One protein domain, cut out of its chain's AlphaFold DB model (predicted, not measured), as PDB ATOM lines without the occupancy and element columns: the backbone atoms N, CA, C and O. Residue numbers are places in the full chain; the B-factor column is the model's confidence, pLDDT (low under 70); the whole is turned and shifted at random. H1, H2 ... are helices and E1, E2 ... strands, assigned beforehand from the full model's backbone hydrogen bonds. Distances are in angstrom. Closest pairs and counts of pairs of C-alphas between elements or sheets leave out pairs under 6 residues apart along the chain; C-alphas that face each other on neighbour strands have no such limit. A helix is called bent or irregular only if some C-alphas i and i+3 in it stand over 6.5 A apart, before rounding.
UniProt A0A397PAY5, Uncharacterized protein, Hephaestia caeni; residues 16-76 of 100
ATOM      1  N   GLU A  16      40.315  36.510 -17.781       78.75
ATOM      2  CA  GLU A  16      41.008  37.241 -16.716       78.75
ATOM      3  C   GLU A  16      40.053  38.066 -15.835       78.75
ATOM      4  O   GLU A  16      40.093  37.951 -14.608       78.75
ATOM      5  N   GLU A  17      39.114  38.804 -16.434       80.75
ATOM      6  CA  GLU A  17      38.070  39.518 -15.682       80.75
ATOM      7  C   GLU A  17      37.144  38.550 -14.938       80.75
ATOM      8  O   GLU A  17      36.837  38.748 -13.760       80.75
ATOM      9  N   ALA A  18      36.756  37.447 -15.587       81.12
ATOM     10  CA  ALA A  18      35.946  36.415 -14.953       81.12
ATOM     11  C   ALA A  18      36.661  35.795 -13.744       81.12
ATOM     12  O   ALA A  18      36.042  35.532 -12.710       81.12
ATOM     13  N   ARG A  19      37.981  35.603 -13.833       82.12
ATOM     14  CA  ARG A  19      38.798  35.135 -12.710       82.12
ATOM     15  C   ARG A  19      38.846  36.160 -11.579       82.12
ATOM     16  O   ARG A  19      38.731  35.770 -10.416       82.12
ATOM     17  N   HIS A  20      38.978  37.447 -11.892       86.38
ATOM     18  CA  HIS A  20      38.956  38.515 -10.887       86.38
ATOM     19  C   HIS A  20      37.621  38.551 -10.134       86.38
ATOM     20  O   HIS A  20      37.599  38.564  -8.900       86.38
ATOM     21  N   TRP A  21      36.502  38.468 -10.858       87.25
ATOM     22  CA  TRP A  21      35.173  38.365 -10.252       87.25
ATOM     23  C   TRP A  21      35.019  37.102  -9.407       87.25
ATOM     24  O   TRP A  21      34.471  37.169  -8.309       87.25
ATOM     25  N   MET A  22      35.543  35.960  -9.865       85.44
ATOM     26  CA  MET A  22      35.513  34.715  -9.096       85.44
ATOM     27  C   MET A  22      36.261  34.852  -7.767       85.44
ATOM     28  O   MET A  22      35.695  34.531  -6.724       85.44
ATOM     29  N   LEU A  23      37.491  35.372  -7.778       87.31
ATOM     30  CA  LEU A  23      38.286  35.580  -6.561       87.31
ATOM     31  C   LEU A  23      37.610  36.556  -5.595       87.31
ATOM     32  O   LEU A  23      37.687  36.386  -4.377       87.31
ATOM     33  N   ARG A  24      36.919  37.571  -6.123       88.12
ATOM     34  CA  ARG A  24      36.124  38.490  -5.306       88.12
ATOM     35  C   ARG A  24      34.943  37.774  -4.643       88.12
ATOM     36  O   ARG A  24      34.775  37.895  -3.435       88.12
ATOM     37  N   LEU A  25      34.175  36.979  -5.389       89.31
ATOM     38  CA  LEU A  25      33.074  36.190  -4.822       89.31
ATOM     39  C   LEU A  25      33.564  35.145  -3.808       89.31
ATOM     40  O   LEU A  25      32.892  34.888  -2.809       89.31
ATOM     41  N   GLU A  26      34.742  34.559  -4.027       88.06
ATOM     42  CA  GLU A  26      35.371  33.654  -3.063       88.06
ATOM     43  C   GLU A  26      35.773  34.367  -1.769       88.06
ATOM     44  O   GLU A  26      35.563  33.805  -0.692       88.06
ATOM     45  N   ARG A  27      36.284  35.602  -1.861       89.06
ATOM     46  CA  ARG A  27      36.622  36.438  -0.698       89.06
ATOM     47  C   ARG A  27      35.395  36.757   0.155       89.06
ATOM     48  O   ARG A  27      35.470  36.659   1.375       89.06
ATOM     49  N   GLU A  28      34.278  37.089  -0.483       89.69
ATOM     50  CA  GLU A  28      32.998  37.327   0.200       89.69
ATOM     51  C   GLU A  28      32.401  36.041   0.780       89.69
ATOM     52  O   GLU A  28      31.767  36.015   1.837       89.69
ATOM     53  N   GLY A  29      32.620  34.934   0.082       88.00
ATOM     54  CA  GLY A  29      32.161  33.623   0.482       88.00
ATOM     55  C   GLY A  29      30.690  33.364   0.145       88.00
ATOM     56  O   GLY A  29      29.816  34.230   0.132       88.00
ATOM     57  N   VAL A  30      30.385  32.083  -0.073       88.94
ATOM     58  CA  VAL A  30      29.099  31.607  -0.621       88.94
ATOM     59  C   VAL A  30      27.872  32.073   0.170       88.94
ATOM     60  O   VAL A  30      26.801  32.259  -0.406       88.94
ATOM     61  N   LYS A  31      27.987  32.200   1.497       87.31
ATOM     62  CA  LYS A  31      26.864  32.628   2.344       87.31
ATOM     63  C   LYS A  31      26.568  34.114   2.164       87.31
ATOM     64  O   LYS A  31      25.396  34.451   2.027       87.31
ATOM     65  N   ASN A  32      27.605  34.952   2.134       89.06
ATOM     66  CA  ASN A  32      27.440  36.391   1.989       89.06
ATOM     67  C   ASN A  32      26.923  36.730   0.591       89.06
ATOM     68  O   ASN A  32      25.879  37.354   0.458       89.06
ATOM     69  N   VAL A  33      27.545  36.160  -0.447       89.81
ATOM     70  CA  VAL A  33      27.096  36.321  -1.840       89.81
ATOM     71  C   VAL A  33      25.633  35.905  -2.015       89.81
ATOM     72  O   VAL A  33      24.885  36.571  -2.718       89.81
ATOM     73  N   ARG A  34      25.183  34.831  -1.351       90.12
ATOM     74  CA  ARG A  34      23.769  34.424  -1.384       90.12
ATOM     75  C   ARG A  34      22.855  35.440  -0.700       90.12
ATOM     76  O   ARG A  34      21.769  35.680  -1.212       90.12
ATOM     77  N   ALA A  35      23.257  35.971   0.453       88.94
ATOM     78  CA  ALA A  35      22.472  36.974   1.165       88.94
ATOM     79  C   ALA A  35      22.351  38.255   0.332       88.94
ATOM     80  O   ALA A  35      21.244  38.728   0.123       88.94
ATOM     81  N   MET A  36      23.463  38.730  -0.232       88.19
ATOM     82  CA  MET A  36      23.484  39.883  -1.135       88.19
ATOM     83  C   MET A  36      22.647  39.637  -2.391       88.19
ATOM     84  O   MET A  36      21.941  40.530  -2.840       88.19
ATOM     85  N   TYR A  37      22.695  38.427  -2.963       89.00
ATOM     86  CA  TYR A  37      21.885  38.078  -4.133       89.00
ATOM     87  C   TYR A  37      20.388  38.100  -3.814       89.00
ATOM     88  O   TYR A  37      19.613  38.672  -4.569       89.00
ATOM     89  N   ALA A  38      19.988  37.524  -2.678       87.12
ATOM     90  CA  ALA A  38      18.595  37.536  -2.235       87.12
ATOM     91  C   ALA A  38      18.108  38.955  -1.905       87.12
ATOM     92  O   ALA A  38      16.998  39.322  -2.270       87.12
ATOM     93  N   ASP A  39      18.947  39.762  -1.255       86.94
ATOM     94  CA  ASP A  39      18.665  41.173  -0.988       86.94
ATOM     95  C   ASP A  39      18.481  41.960  -2.292       86.94
ATOM     96  O   ASP A  39      17.512  42.696  -2.450       86.94
ATOM     97  N   HIS A  40      19.346  41.724  -3.278       87.06
ATOM     98  CA  HIS A  40      19.245  42.329  -4.598       87.06
ATOM     99  C   HIS A  40      17.954  41.937  -5.332       87.06
ATOM    100  O   HIS A  40      17.324  42.795  -5.947       87.06
ATOM    101  N   GLU A  41      17.541  40.666  -5.291       84.31
ATOM    102  CA  GLU A  41      16.274  40.223  -5.898       84.31
ATOM    103  C   GLU A  41      15.050  40.911  -5.277       84.31
ATOM    104  O   GLU A  41      14.065  41.148  -5.972       84.31
ATOM    105  N   LEU A  42      15.118  41.251  -3.988       85.75
ATOM    106  CA  LEU A  42      14.012  41.857  -3.247       85.75
ATOM    107  C   LEU A  42      13.997  43.387  -3.339       85.75
ATOM    108  O   LEU A  42      12.928  43.980  -3.459       85.75
ATOM    109  N   ASN A  43      15.168  44.020  -3.276       84.69
ATOM    110  CA  ASN A  43      15.298  45.458  -3.042       84.69
ATOM    111  C   ASN A  43      15.880  46.232  -4.233       84.69
ATOM    112  O   ASN A  43      15.761  47.455  -4.276       84.69
ATOM    113  N   ALA A  44      16.520  45.560  -5.196       80.31
ATOM    114  CA  ALA A  44      17.181  46.223  -6.323       80.31
ATOM    115  C   ALA A  44      17.150  45.397  -7.628       80.31
ATOM    116  O   ALA A  44      18.201  45.213  -8.246       80.31
ATOM    117  N   PRO A  45      15.981  44.917  -8.096       76.69
ATOM    118  CA  PRO A  45      15.897  44.022  -9.257       76.69
ATOM    119  C   PRO A  45      16.457  44.636 -10.552       76.69
ATOM    120  O   PRO A  45      16.976  43.910 -11.397       76.69
ATOM    121  N   ASP A  46      16.415  45.964 -10.685       78.44
ATOM    122  CA  ASP A  46      16.904  46.682 -11.871       78.44
ATOM    123  C   ASP A  46      18.428  46.868 -11.895       78.44
ATOM    124  O   ASP A  46      19.013  47.249 -12.916       78.44
ATOM    125  N   LYS A  47      19.106  46.602 -10.774       78.88
ATOM    126  CA  LYS A  47      20.557  46.729 -10.692       78.88
ATOM    127  C   LYS A  47      21.201  45.537 -11.412       78.88
ATOM    128  O   LYS A  47      20.779  44.393 -11.320       78.88
ATOM    129  N   ARG A  48      22.229  45.802 -12.224       78.50
ATOM    130  CA  ARG A  48      22.928  44.751 -12.997       78.50
ATOM    131  C   ARG A  48      24.162  44.199 -12.289       78.50
ATOM    132  O   ARG A  48      24.746  43.222 -12.756       78.50
ATOM    133  N   LEU A  49      24.559  44.824 -11.184       80.62
ATOM    134  CA  LEU A  49      25.796  44.556 -10.462       80.62
ATOM    135  C   LEU A  49      25.483  44.181  -9.019       80.62
ATOM    136  O   LEU A  49      24.790  44.923  -8.320       80.62
ATOM    137  N   LEU A  50      26.039  43.056  -8.578       76.62
ATOM    138  CA  LEU A  50      25.834  42.554  -7.226       76.62
ATOM    139  C   LEU A  50      26.818  43.181  -6.228       76.62
ATOM    140  O   LEU A  50      26.399  43.681  -5.189       76.62
ATOM    141  N   ILE A  51      28.117  43.165  -6.549       78.06
ATOM    142  CA  ILE A  51      29.209  43.641  -5.681       78.06
ATOM    143  C   ILE A  51      30.242  44.341  -6.550       78.06
ATOM    144  O   ILE A  51      30.792  43.663  -7.412       78.06
ATOM    145  N   GLU A  52      30.509  45.633  -6.316       68.12
ATOM    146  CA  GLU A  52      31.635  46.385  -6.908       68.12
ATOM    147  C   GLU A  52      31.990  45.922  -8.336       68.12
ATOM    148  O   GLU A  52      33.078  45.413  -8.561       68.12
ATOM    149  N   ASP A  53      31.060  45.980  -9.291       78.00
ATOM    150  CA  ASP A  53      31.286  45.597 -10.704       78.00
ATOM    151  C   ASP A  53      31.153  44.109 -11.084       78.00
ATOM    152  O   ASP A  53      31.308  43.771 -12.255       78.00
ATOM    153  N   VAL A  54      30.790  43.205 -10.168       83.31
ATOM    154  CA  VAL A  54      30.447  41.816 -10.533       83.31
ATOM    155  C   VAL A  54      29.031  41.758 -11.120       83.31
ATOM    156  O   VAL A  54      28.073  42.084 -10.406       83.31
ATOM    157  N   PRO A  55      28.849  41.280 -12.369       86.06
ATOM    158  CA  PRO A  55      27.526  41.128 -12.958       86.06
ATOM    159  C   PRO A  55      26.651  40.166 -12.154       86.06
ATOM    160  O   PRO A  55      27.077  39.069 -11.782       86.06
ATOM    161  N   ILE A  56      25.388  40.538 -11.946       86.19
ATOM    162  CA  ILE A  56      24.422  39.745 -11.175       86.19
ATOM    163  C   ILE A  56      24.284  38.317 -11.715       86.19
ATOM    164  O   ILE A  56      24.213  37.347 -10.958       86.19
ATOM    165  N   GLY A  57      24.305  38.156 -13.036       84.62
ATOM    166  CA  GLY A  57      24.204  36.833 -13.631       84.62
ATOM    167  C   GLY A  57      25.497  36.017 -13.541       84.62
ATOM    168  O   GLY A  57      25.403  34.795 -13.467       84.62
ATOM    169  N   PHE A  58      26.674  36.649 -13.454       86.56
ATOM    170  CA  PHE A  58      27.916  35.933 -13.151       86.56
ATOM    171  C   PHE A  58      27.858  35.354 -11.733       86.56
ATOM    172  O   PHE A  58      28.146  34.176 -11.523       86.56
ATOM    173  N   ALA A  59      27.385  36.145 -10.763       87.94
ATOM    174  CA  ALA A  59      27.171  35.675  -9.395       87.94
ATOM    175  C   ALA A  59      26.134  34.540  -9.319       87.94
ATOM    176  O   ALA A  59      26.323  33.581  -8.567       87.94
ATOM    177  N   ARG A  60      25.068  34.599 -10.129       87.88
ATOM    178  CA  ARG A  60      24.078  33.516 -10.247       87.88
ATOM    179  C   ARG A  60      24.709  32.215 -10.740       87.88
ATOM    180  O   ARG A  60      24.487  31.164 -10.135       87.88
ATOM    181  N   ASP A  61      25.494  32.280 -11.810       86.94
ATOM    182  CA  ASP A  61      26.133  31.101 -12.401       86.94
ATOM    183  C   ASP A  61      27.186  30.510 -11.441       86.94
ATOM    184  O   ASP A  61      27.220  29.297 -11.212       86.94
ATOM    185  N   TRP A  62      27.949  31.368 -10.756       88.19
ATOM    186  CA  TRP A  62      28.869  30.967  -9.689       88.19
ATOM    187  C   TRP A  62      28.145  30.290  -8.507       88.19
ATOM    188  O   TRP A  62      28.573  29.238  -8.016       88.19
ATOM    189  N   LEU A  63      26.998  30.827  -8.071       88.81
ATOM    190  CA  LEU A  63      26.167  30.212  -7.031       88.81
ATOM    191  C   LEU A  63      25.615  28.850  -7.478       88.81
ATOM    192  O   LEU A  63      25.600  27.912  -6.673       88.81
ATOM    193  N   ALA A  64      25.182  28.717  -8.734       87.75
ATOM    194  CA  ALA A  64      24.693  27.459  -9.296       87.75
ATOM    195  C   ALA A  64      25.794  26.386  -9.309       87.75
ATOM    196  O   ALA A  64      25.567  25.263  -8.842       87.75
ATOM    197  N   TRP A  65      27.012  26.747  -9.723       84.94
ATOM    198  CA  TRP A  65      28.183  25.873  -9.644       84.94
ATOM    199  C   TRP A  65      28.478  25.426  -8.202       84.94
ATOM    200  O   TRP A  65      28.677  24.233  -7.936       84.94
ATOM    201  N   HIS A  66      28.413  26.340  -7.229       84.81
ATOM    202  CA  HIS A  66      28.601  25.997  -5.817       84.81
ATOM    203  C   HIS A  66      27.505  25.079  -5.263       84.81
ATOM    204  O   HIS A  66      27.780  24.189  -4.443       84.81
ATOM    205  N   GLN A  67      26.255  25.268  -5.688       82.56
ATOM    206  CA  GLN A  67      25.149  24.387  -5.319       82.56
ATOM    207  C   GLN A  67      25.333  22.986  -5.908       82.56
ATOM    208  O   GLN A  67      25.167  21.996  -5.186       82.56
ATOM    209  N   GLN A  68      25.735  22.888  -7.175       77.44
ATOM    210  CA  GLN A  68      26.010  21.618  -7.842       77.44
ATOM    211  C   GLN A  68      27.192  20.884  -7.191       77.44
ATOM    212  O   GLN A  68      27.094  19.695  -6.875       77.44
ATOM    213  N   SER A  69      28.260  21.611  -6.860       70.00
ATOM    214  CA  SER A  69      29.411  21.089  -6.117       70.00
ATOM    215  C   SER A  69      29.011  20.555  -4.735       70.00
ATOM    216  O   SER A  69      29.435  19.468  -4.331       70.00
ATOM    217  N   LYS A  70      28.123  21.252  -4.009       65.75
ATOM    218  CA  LYS A  70      27.558  20.747  -2.743       65.75
ATOM    219  C   LYS A  70      26.701  19.497  -2.939       65.75
ATOM    220  O   LYS A  70      26.783  18.587  -2.114       65.75
ATOM    221  N   ARG A  71      25.888  19.431  -3.999       60.78
ATOM    222  CA  ARG A  71      25.060  18.251  -4.313       60.78
ATOM    223  C   ARG A  71      25.920  17.030  -4.631       60.78
ATOM    224  O   ARG A  71      25.631  15.957  -4.109       60.78
ATOM    225  N   SER A  72      27.000  17.202  -5.392       60.31
ATOM    226  CA  SER A  72      27.969  16.135  -5.672       60.31
ATOM    227  C   SER A  72      28.636  15.624  -4.385       60.31
ATOM    228  O   SER A  72      28.596  14.430  -4.084       60.31
ATOM    229  N   ARG A  73      29.119  16.535  -3.526       59.94
ATOM    230  CA  ARG A  73      29.716  16.170  -2.226       59.94
ATOM    231  C   ARG A  73      28.729  15.469  -1.290       59.94
ATOM    232  O   ARG A  73      29.093  14.491  -0.640       59.94
ATOM    233  N   ARG A  74      27.474  15.931  -1.217       61.12
ATOM    234  CA  ARG A  74      26.428  15.258  -0.425       61.12
ATOM    235  C   ARG A  74      26.142  13.860  -0.958       61.12
ATOM    236  O   ARG A  74      26.078  12.925  -0.168       61.12
ATOM    237  N   ARG A  75      26.024  13.699  -2.278       60.59
ATOM    238  CA  ARG A  75      25.759  12.400  -2.911       60.59
ATOM    239  C   ARG A  75      26.851  11.379  -2.582       60.59
ATOM    240  O   ARG A  75      26.522  10.251  -2.231       60.59
ATOM    241  N   ASN A  76      28.119  11.791  -2.585       63.25
ATOM    242  CA  ASN A  76      29.219  10.914  -2.176       63.25
ATOM    243  C   ASN A  76      29.174  10.565  -0.683       63.25
ATOM    244  O   ASN A  76      29.339   9.398  -0.341       63.25
TER     245      ASN A  76
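This is residues 16 to 76 of the 100 residues of an uncharacterized protein of Hephaestia caeni (UniProt A0A397PAY5). One long helix, H1, is bent into an L of two arms about perpendicular to each other, and a second helix, H2, packs on the arm H1b and runs on past it, its residues 68 to 76 sticking out as a bare end. A small turn with the short strand E1 joins the two helices and packs beside H1b and the first residues of H2. The printed part has 61 residues, with two named helices and one named strand in the order H1, E1, H2, and its class is mostly helix. The whole is compact, with a radius of gyration of the C-alphas of 12.1 A, and its outline is flat, spanning 39 by 29 by 16 A.

H1, residues 16 to 43, was assigned as one helix by its hydrogen bonds but is bent, with C-alphas 27 and 30 8.9 A apart. Its arms H1a, residues 16 to 27, and H1b, residues 30 to 43, stand at 81 degrees, about perpendicular. They are close but not clearly touching, and their closest C-alphas are those of Leu 25 and Val 33, 6.7 A apart. H2, residues 56 to 76, touches H1b, with Val 30 and Leu 63 the closest C-alphas at 7.2 A. They run opposite ways at a steep tilt of 45 degrees. H1a and H2 are close but not clearly touching, with the C-alphas of Leu 25 and Ala 59 closest at 7.5 A; they run the same way at a steep tilt of 62 degrees. E1, residues 49 to 51, pairs with no named strand, but it has a short antiparallel pairing with residues 54 to 55. The closest C-alphas of E1 and H1b are those of Leu 50 and Tyr 37, 6.7 A apart, and those of E1 and H2 are Leu 50 and Ile 56, 5.0 A apart. H1a and E1 are only just apart, at 8.4 A. Every O i to N i+4 pair is within hydrogen-bond range in H1a, H1b and H2.

H1a begins at C-alpha 16 (41.008, 37.241, -16.716) and is 16.6 A long from first to last C-alpha. H1b is 19.7 A long and ends at C-alpha 43 (15.298, 45.458, -3.042). E1 measures 5.9 A. H2 is 30.6 A long and ends at C-alpha 76 (29.219, 10.914, -2.176).

The C-alphas of Asp 46 and Asn 76 are the two farthest apart, 39.1 A. Without residues 68 to 76, which stand free, the body spans 29 by 20 by 16 A. The printed part has no cut, and both links, H1 to E1 and E1 to H2, are tight. The mean pLDDT of the printed part is 81.8; residue 52 and residues 70 to 76 are under 70.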